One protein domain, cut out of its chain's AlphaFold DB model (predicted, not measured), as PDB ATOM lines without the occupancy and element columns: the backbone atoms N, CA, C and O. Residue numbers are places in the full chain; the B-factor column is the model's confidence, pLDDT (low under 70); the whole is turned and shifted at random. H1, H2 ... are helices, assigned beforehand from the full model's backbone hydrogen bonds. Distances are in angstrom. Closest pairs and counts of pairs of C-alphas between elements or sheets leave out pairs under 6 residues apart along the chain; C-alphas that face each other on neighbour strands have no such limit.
ATOM      1  N   GLU A 386      45.904   3.546  24.399       77.94
ATOM      2  CA  GLU A 386      46.033   3.323  22.966       77.94
ATOM      3  C   GLU A 386      46.227   1.823  22.684       77.94
ATOM      4  O   GLU A 386      45.525   1.252  21.851       77.94
ATOM      5  N   ALA A 387      47.080   1.153  23.468       79.81
ATOM      6  CA  ALA A 387      47.223  -0.299  23.423       79.81
ATOM      7  C   ALA A 387      45.947  -1.012  23.909       79.81
ATOM      8  O   ALA A 387      45.475  -1.927  23.237       79.81
ATOM      9  N   ALA A 388      45.319  -0.560  25.001       79.81
ATOM     10  CA  ALA A 388      44.074  -1.148  25.504       79.81
ATOM     11  C   ALA A 388      42.908  -1.062  24.497       79.81
ATOM     12  O   ALA A 388      42.116  -1.996  24.400       79.81
ATOM     13  N   HIS A 389      42.829   0.014  23.702       77.75
ATOM     14  CA  HIS A 389      41.874   0.130  22.594       77.75
ATOM     15  C   HIS A 389      42.139  -0.905  21.486       77.75
ATOM     16  O   HIS A 389      41.188  -1.450  20.936       77.75
ATOM     17  N   SER A 390      43.405  -1.213  21.179       78.06
ATOM     18  CA  SER A 390      43.770  -2.233  20.176       78.06
ATOM     19  C   SER A 390      43.548  -3.683  20.635       78.06
ATOM     20  O   SER A 390      43.593  -4.599  19.820       78.06
ATOM     21  N   MET A 391      43.299  -3.900  21.933       77.81
ATOM     22  CA  MET A 391      43.040  -5.216  22.532       77.81
ATOM     23  C   MET A 391      41.545  -5.576  22.603       77.81
ATOM     24  O   MET A 391      41.201  -6.620  23.159       77.81
ATOM     25  N   LEU A 392      40.657  -4.722  22.084       82.25
ATOM     26  CA  LEU A 392      39.223  -4.999  22.005       82.25
ATOM     27  C   LEU A 392      38.885  -5.832  20.756       82.25
ATOM     28  O   LEU A 392      39.437  -5.562  19.686       82.25
ATOM     29  N   PRO A 393      37.951  -6.796  20.843       78.94
ATOM     30  CA  PRO A 393      37.445  -7.487  19.663       78.94
ATOM     31  C   PRO A 393      36.670  -6.525  18.747       78.94
ATOM     32  O   PRO A 393      36.070  -5.543  19.197       78.94
ATOM     33  N   GLY A 394      36.691  -6.812  17.442       74.56
ATOM     34  CA  GLY A 394      36.131  -5.940  16.408       74.56
ATOM     35  C   GLY A 394      34.665  -5.575  16.661       74.56
ATOM     36  O   GLY A 394      33.824  -6.450  16.838       74.56
ATOM     37  N   GLY A 395      34.372  -4.272  16.671       71.44
ATOM     38  CA  GLY A 395      33.038  -3.721  16.937       71.44
ATOM     39  C   GLY A 395      32.799  -3.262  18.379       71.44
ATOM     40  O   GLY A 395      31.868  -2.496  18.605       71.44
ATOM     41  N   VAL A 396      33.640  -3.640  19.351       79.12
ATOM     42  CA  VAL A 396      33.487  -3.179  20.743       79.12
ATOM     43  C   VAL A 396      34.106  -1.792  20.928       79.12
ATOM     44  O   VAL A 396      35.311  -1.599  20.770       79.12
ATOM     45  N   VAL A 397      33.292  -0.808  21.318       81.31
ATOM     46  CA  VAL A 397      33.755   0.561  21.586       81.31
ATOM     47  C   VAL A 397      34.255   0.673  23.031       81.31
ATOM     48  O   VAL A 397      33.523   0.400  23.979       81.31
ATOM     49  N   TRP A 398      35.480   1.171  23.248       82.56
ATOM     50  CA  TRP A 398      36.059   1.330  24.602       82.56
ATOM     51  C   TRP A 398      35.182   2.149  25.569       82.56
ATOM     52  O   TRP A 398      35.239   1.952  26.781       82.56
ATOM     53  N   LYS A 399      34.351   3.067  25.053       81.94
ATOM     54  CA  LYS A 399      33.394   3.855  25.849       81.94
ATOM     55  C   LYS A 399      32.180   3.059  26.352       81.94
ATOM     56  O   LYS A 399      31.537   3.549  27.276       81.94
ATOM     57  N   GLU A 400      31.925   1.864  25.830       81.00
ATOM     58  CA  GLU A 400      30.777   1.004  26.165       81.00
ATOM     59  C   GLU A 400      31.168  -0.192  27.050       81.00
ATOM     60  O   GLU A 400      30.356  -0.666  27.840       81.00
ATOM     61  N   VAL A 401      32.435  -0.627  27.014       82.44
ATOM     62  CA  VAL A 401      32.989  -1.666  27.911       82.44
ATOM     63  C   VAL A 401      32.744  -1.302  29.384       82.44
ATOM     64  O   VAL A 401      32.916  -0.144  29.760       82.44
ATOM     65  N   ARG A 402      32.396  -2.248  30.264       83.25
ATOM     66  CA  ARG A 402      32.150  -1.931  31.688       83.25
ATOM     67  C   ARG A 402      33.387  -1.301  32.381       83.25
ATOM     68  O   ARG A 402      34.520  -1.636  32.022       83.25
ATOM     69  N   PRO A 403      33.223  -0.380  33.357       83.94
ATOM     70  CA  PRO A 403      34.349   0.337  33.974       83.94
ATOM     71  C   PRO A 403      35.372  -0.554  34.696       83.94
ATOM     72  O   PRO A 403      36.567  -0.264  34.649       83.94
ATOM     73  N   ASP A 404      34.913  -1.633  35.327       83.94
ATOM     74  CA  ASP A 404      35.734  -2.675  35.952       83.94
ATOM     75  C   ASP A 404      36.583  -3.427  34.913       83.94
ATOM     76  O   ASP A 404      37.805  -3.500  35.051       83.94
ATOM     77  N   VAL A 405      35.970  -3.875  33.814       86.25
ATOM     78  CA  VAL A 405      36.651  -4.557  32.699       86.25
ATOM     79  C   VAL A 405      37.718  -3.652  32.075       86.25
ATOM     80  O   VAL A 405      38.841  -4.094  31.833       86.25
ATOM     81  N   ARG A 406      37.444  -2.347  31.922       87.50
ATOM     82  CA  ARG A 406      38.464  -1.371  31.486       87.50
ATOM     83  C   ARG A 406      39.656  -1.290  32.440       87.50
ATOM     84  O   ARG A 406      40.785  -1.150  31.975       87.50
ATOM     85  N   GLN A 407      39.443  -1.346  33.758       86.19
ATOM     86  CA  GLN A 407      40.553  -1.319  34.719       86.19
ATOM     87  C   GLN A 407      41.365  -2.619  34.698       86.19
ATOM     88  O   GLN A 407      42.591  -2.548  34.736       86.19
ATOM     89  N   ALA A 408      40.714  -3.776  34.561       86.19
ATOM     90  CA  ALA A 408      41.385  -5.063  34.385       86.19
ATOM     91  C   ALA A 408      42.283  -5.081  33.129       86.19
ATOM     92  O   ALA A 408      43.442  -5.493  33.205       86.19
ATOM     93  N   ILE A 409      41.807  -4.532  32.004       86.69
ATOM     94  CA  ILE A 409      42.614  -4.408  30.777       86.69
ATOM     95  C   ILE A 409      43.798  -3.446  30.980       86.69
ATOM     96  O   ILE A 409      44.936  -3.774  30.650       86.69
ATOM     97  N   LEU A 410      43.580  -2.292  31.619       84.81
ATOM     98  CA  LEU A 410      44.655  -1.346  31.967       84.81
ATOM     99  C   LEU A 410      45.665  -1.899  33.000       84.81
ATOM    100  O   LEU A 410      46.772  -1.362  33.140       84.81
ATOM    101  N   ALA A 411      45.303  -2.964  33.721       82.50
ATOM    102  CA  ALA A 411      46.186  -3.719  34.604       82.50
ATOM    103  C   ALA A 411      46.986  -4.826  33.887       82.50
ATOM    104  O   ALA A 411      47.902  -5.366  34.498       82.50
ATOM    105  N   GLY A 412      46.704  -5.119  32.610       83.31
ATOM    106  CA  GLY A 412      47.454  -6.084  31.792       83.31
ATOM    107  C   GLY A 412      46.653  -7.277  31.263       83.31
ATOM    108  O   GLY A 412      47.217  -8.094  30.539       83.31
ATOM    109  N   LEU A 413      45.365  -7.405  31.599       84.25
ATOM    110  CA  LEU A 413      44.541  -8.524  31.132       84.25
ATOM    111  C   LEU A 413      44.048  -8.304  29.690       84.25
ATOM    112  O   LEU A 413      43.735  -7.189  29.278       84.25
ATOM    113  N   LYS A 414      43.948  -9.386  28.909       86.75
ATOM    114  CA  LYS A 414      43.239  -9.371  27.614       86.75
ATOM    115  C   LYS A 414      41.730  -9.244  27.846       86.75
ATOM    116  O   LYS A 414      41.259  -9.617  28.916       86.75
ATOM    117  N   TYR A 415      40.983  -8.758  26.853       85.25
ATOM    118  CA  TYR A 415      39.537  -8.519  26.969       85.25
ATOM    119  C   TYR A 415      38.762  -9.745  27.485       85.25
ATOM    120  O   TYR A 415      38.054  -9.637  28.485       85.25
ATOM    121  N   ASP A 416      38.969 -10.917  26.881       84.81
ATOM    122  CA  ASP A 416      38.254 -12.149  27.257       84.81
ATOM    123  C   ASP A 416      38.607 -12.600  28.683       84.81
ATOM    124  O   ASP A 416      37.726 -12.873  29.493       84.81
ATOM    125  N   ALA A 417      39.899 -12.566  29.029       83.81
ATOM    126  CA  ALA A 417      40.381 -12.893  30.371       83.81
ATOM    127  C   ALA A 417      39.880 -11.897  31.432       83.81
ATOM    128  O   ALA A 417      39.596 -12.289  32.559       83.81
ATOM    129  N   ALA A 418      39.746 -10.611  31.092       86.44
ATOM    130  CA  ALA A 418      39.174  -9.602  31.980       86.44
ATOM    131  C   ALA A 418      37.675  -9.845  32.224       86.44
ATOM    132  O   ALA A 418      37.219  -9.722  33.360       86.44
ATOM    133  N   MET A 419      36.926 -10.221  31.181       85.56
ATOM    134  CA  MET A 419      35.511 -10.591  31.279       85.56
ATOM    135  C   MET A 419      35.305 -11.854  32.127       85.56
ATOM    136  O   MET A 419      34.469 -11.841  33.027       85.56
ATOM    137  N   GLU A 420      36.088 -12.910  31.894       87.81
ATOM    138  CA  GLU A 420      36.035 -14.155  32.674       87.81
ATOM    139  C   GLU A 420      36.389 -13.912  34.150       87.81
ATOM    140  O   GLU A 420      35.665 -14.341  35.048       87.81
ATOM    141  N   TRP A 421      37.464 -13.162  34.419       84.56
ATOM    142  CA  TRP A 421      37.929 -12.914  35.786       84.56
ATOM    143  C   TRP A 421      36.930 -12.089  36.603       84.56
ATOM    144  O   TRP A 421      36.672 -12.420  37.759       84.56
ATOM    145  N   ILE A 422      36.334 -11.048  36.008       84.69
ATOM    146  CA  ILE A 422      35.309 -10.205  36.652       84.69
ATOM    147  C   ILE A 422      33.948 -10.914  36.742       84.69
ATOM    148  O   ILE A 422      33.157 -10.601  37.628       84.69
ATOM    149  N   GLY A 423      33.672 -11.874  35.855       80.06
ATOM    150  CA  GLY A 423      32.494 -12.742  35.930       80.06
ATOM    151  C   GLY A 423      32.598 -13.871  36.965       80.06
ATOM    152  O   GLY A 423      31.624 -14.593  37.152       80.06
ATOM    153  N   SER A 424      33.751 -14.034  37.619       79.56
ATOM    154  CA  SER A 424      34.006 -15.075  38.622       79.56
ATOM    155  C   SER A 424      34.019 -14.515  40.050       79.56
ATOM    156  O   SER A 424      34.373 -13.355  40.252       79.56
ATOM    157  N   ASP A 425      33.756 -15.357  41.056       77.56
ATOM    158  CA  ASP A 425      33.792 -14.999  42.493       77.56
ATOM    159  C   ASP A 425      35.216 -14.712  43.042       77.56
ATOM    160  O   ASP A 425      35.498 -14.847  44.235       77.56
ATOM    161  N   ARG A 426      36.165 -14.342  42.174       78.38
ATOM    162  CA  ARG A 426      37.559 -14.064  42.529       78.38
ATOM    163  C   ARG A 426      37.747 -12.608  42.946       78.38
ATOM    164  O   ARG A 426      37.138 -11.683  42.415       78.38
ATOM    165  N   ALA A 427      38.683 -12.384  43.864       77.88
ATOM    166  CA  ALA A 427      39.058 -11.049  44.310       77.88
ATOM    167  C   ALA A 427      39.710 -10.224  43.177       77.88
ATOM    168  O   ALA A 427      40.908 -10.317  42.931       77.88
ATOM    169  N   ALA A 428      38.932  -9.368  42.509       76.00
ATOM    170  CA  ALA A 428      39.427  -8.488  41.442       76.00
ATOM    171  C   ALA A 428      40.099  -7.189  41.949       76.00
ATOM    172  O   ALA A 428      40.669  -6.428  41.165       76.00
ATOM    173  N   HIS A 429      40.051  -6.904  43.257       76.94
ATOM    174  CA  HIS A 429      40.451  -5.603  43.805       76.94
ATOM    175  C   HIS A 429      41.952  -5.283  43.671       76.94
ATOM    176  O   HIS A 429      42.300  -4.108  43.553       76.94
ATOM    177  N   GLY A 430      42.819  -6.296  43.560       74.62
ATOM    178  CA  GLY A 430      44.242  -6.142  43.225       74.62
ATOM    179  C   GLY A 430      44.527  -5.708  41.774       74.62
ATOM    180  O   GLY A 430      45.662  -5.371  41.445       74.62
ATOM    181  N   HIS A 431      43.527  -5.668  40.887       78.19
ATOM    182  CA  HIS A 431      43.667  -5.112  39.530       78.19
ATOM    183  C   HIS A 431      43.223  -3.647  39.437       78.19
ATOM    184  O   HIS A 431      43.558  -2.947  38.480       78.19
ATOM    185  N   PHE A 432      42.506  -3.150  40.444       84.06
ATOM    186  CA  PHE A 432      41.945  -1.807  40.451       84.06
ATOM    187  C   PHE A 432      42.834  -0.845  41.238       84.06
ATOM    188  O   PHE A 432      43.344  -1.180  42.306       84.06
ATOM    189  N   ARG A 433      42.995   0.384  40.737       81.75
ATOM    190  CA  ARG A 433      43.578   1.470  41.537       81.75
ATOM    191  C   ARG A 433      42.566   1.985  42.548       81.75
ATOM    192  O   ARG A 433      41.382   2.092  42.230       81.75
ATOM    193  N   GLN A 434      43.040   2.420  43.713       79.88
ATOM    194  CA  GLN A 434      42.189   2.934  44.790       79.88
ATOM    195  C   GLN A 434      41.148   3.994  44.349       79.88
ATOM    196  O   GLN A 434      39.976   3.808  44.680       79.88
ATOM    197  N   PRO A 435      41.470   5.047  43.562       81.56
ATOM    198  CA  PRO A 435      40.470   6.045  43.157       81.56
ATOM    199  C   PRO A 435      39.417   5.496  42.181       81.56
ATOM    200  O   PRO A 435      38.306   6.016  42.100       81.56
ATOM    201  N   GLN A 436      39.762   4.459  41.419       81.12
ATOM    202  CA  GLN A 436      38.899   3.837  40.420       81.12
ATOM    203  C   GLN A 436      38.006   2.772  41.056       81.12
ATOM    204  O   GLN A 436      36.823   2.724  40.735       81.12
ATOM    205  N   LEU A 437      38.524   2.004  42.020       82.56
ATOM    206  CA  LEU A 437      37.716   1.118  42.857       82.56
ATOM    207  C   LEU A 437      36.668   1.908  43.651       82.56
ATOM    208  O   LEU A 437      35.507   1.520  43.657       82.56
ATOM    209  N   VAL A 438      37.040   3.049  44.246       81.12
ATOM    210  CA  VAL A 438      36.071   3.935  44.920       81.12
ATOM    211  C   VAL A 438      34.967   4.377  43.956       81.12
ATOM    212  O   VAL A 438      33.798   4.300  44.314       81.12
ATOM    213  N   LYS A 439      35.299   4.766  42.716       81.75
ATOM    214  CA  LYS A 439      34.282   5.117  41.708       81.75
ATOM    215  C   LYS A 439      33.363   3.947  41.351       81.75
ATOM    216  O   LYS A 439      32.163   4.167  41.256       81.75
ATOM    217  N   ILE A 440      33.907   2.737  41.186       81.62
ATOM    218  CA  ILE A 440      33.123   1.528  40.877       81.62
ATOM    219  C   ILE A 440      32.168   1.189  42.031       81.62
ATOM    220  O   ILE A 440      30.987   0.964  41.788       81.62
ATOM    221  N   LEU A 441      32.654   1.216  43.278       80.06
ATOM    222  CA  LEU A 441      31.838   0.961  44.471       80.06
ATOM    223  C   LEU A 441      30.739   2.016  44.646       80.06
ATOM    224  O   LEU A 441      29.596   1.661  44.907       80.06
ATOM    225  N   VAL A 442      31.052   3.300  44.439       77.94
ATOM    226  CA  VAL A 442      30.046   4.373  44.471       77.94
ATOM    227  C   VAL A 442      28.981   4.158  43.387       77.94
ATOM    228  O   VAL A 442      27.805   4.262  43.700       77.94
ATOM    229  N   SER A 443      29.351   3.748  42.166       72.75
ATOM    230  CA  SER A 443      28.394   3.386  41.098       72.75
ATOM    231  C   SER A 443      27.692   2.025  41.267       72.75
ATOM    232  O   SER A 443      27.044   1.550  40.341       72.75
ATOM    233  N   MET A 444      27.890   1.349  42.403       70.12
ATOM    234  CA  MET A 444      27.088   0.195  42.831       70.12
ATOM    235  C   MET A 444      26.182   0.538  44.025       70.12
ATOM    236  O   MET A 444      25.295  -0.244  44.357       70.12
TER     237      MET A 444
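AT A GLANCE: This is residues 386 to 444 of the 446 residues of an uncharacterized protein of Phytophthora palmivora var. palmivora (UniProt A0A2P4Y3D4). Four short helices are joined largely by loops, with H2 in the middle, H3 packed steeply across one side of it, and H1 and H4 towards the two ends of the longest axis. H4 runs nearly antiparallel beside H2 with a thin contact, and the short H1 lies near H2 at the other end, beside the long loop of residues 391 to 402. The printed part has 59 residues with four named helices, H1, H2, H3 and H4 in that order, and no named strand; the class is all helix. The whole is compact, with a radius of gyration of the C-alphas of 11.1 A, and the C-alphas span 29 by 20 by 17 A.

HOW THE PARTS SIT: Begin at residues 386 to 390, which are H1, and look from there to H2, residues 403 to 410. The two are close but not clearly touching; their closest C-alphas, those of Ala 388 and Ile 409, are 6.4 A apart. Go on from H2 to H3, residues 415 to 422, and you find that these two touch, the closest C-alphas being those of Ala 408 and Ala 418 at 5.6 A. They run opposite ways at a steep tilt of 57 degrees. Last comes H4, residues 434 to 444, which only just touches H2, with 3 pairs of C-alphas within 8 A. The closest are those of Asp 404 and Ile 440, 7.0 A apart, and the two helices run opposite ways at a shallow tilt of 27 degrees. H1 is apart from H3 and from H4, and H3 and H4 are apart too. In H1, H2, H3 and H4 every O i to N i+4 pair is within hydrogen-bond range.

IN THESE COORDINATES: Find C-alpha 386 at (46.033, 3.323, 22.966), where H1 begins; it reaches C-alpha 390 after 6.6 A. H2 starts at C-alpha 403, at (34.349, 0.337, 33.974), and measures 10.6 A to C-alpha 410. H3 runs 10.7 A from C-alpha 415 to C-alpha 422. H4, the longest helix with 11 residues, runs 15.5 A from C-alpha 434 to C-alpha 444 at (27.088, 0.195, 42.831).

THE WHOLE: The two C-alphas farthest apart, those of Gly 394 and Val 442, are 30.5 A from each other. The printed part has no cut. The links from H1 to H2, 12 residues, and from H3 to H4, 11 residues, are long, while the link of 4 residues from H2 to H3 is tight. Read the B-factor column for the model's confidence: the mean pLDDT of the printed part is 81.2, and no printed residue is under 70.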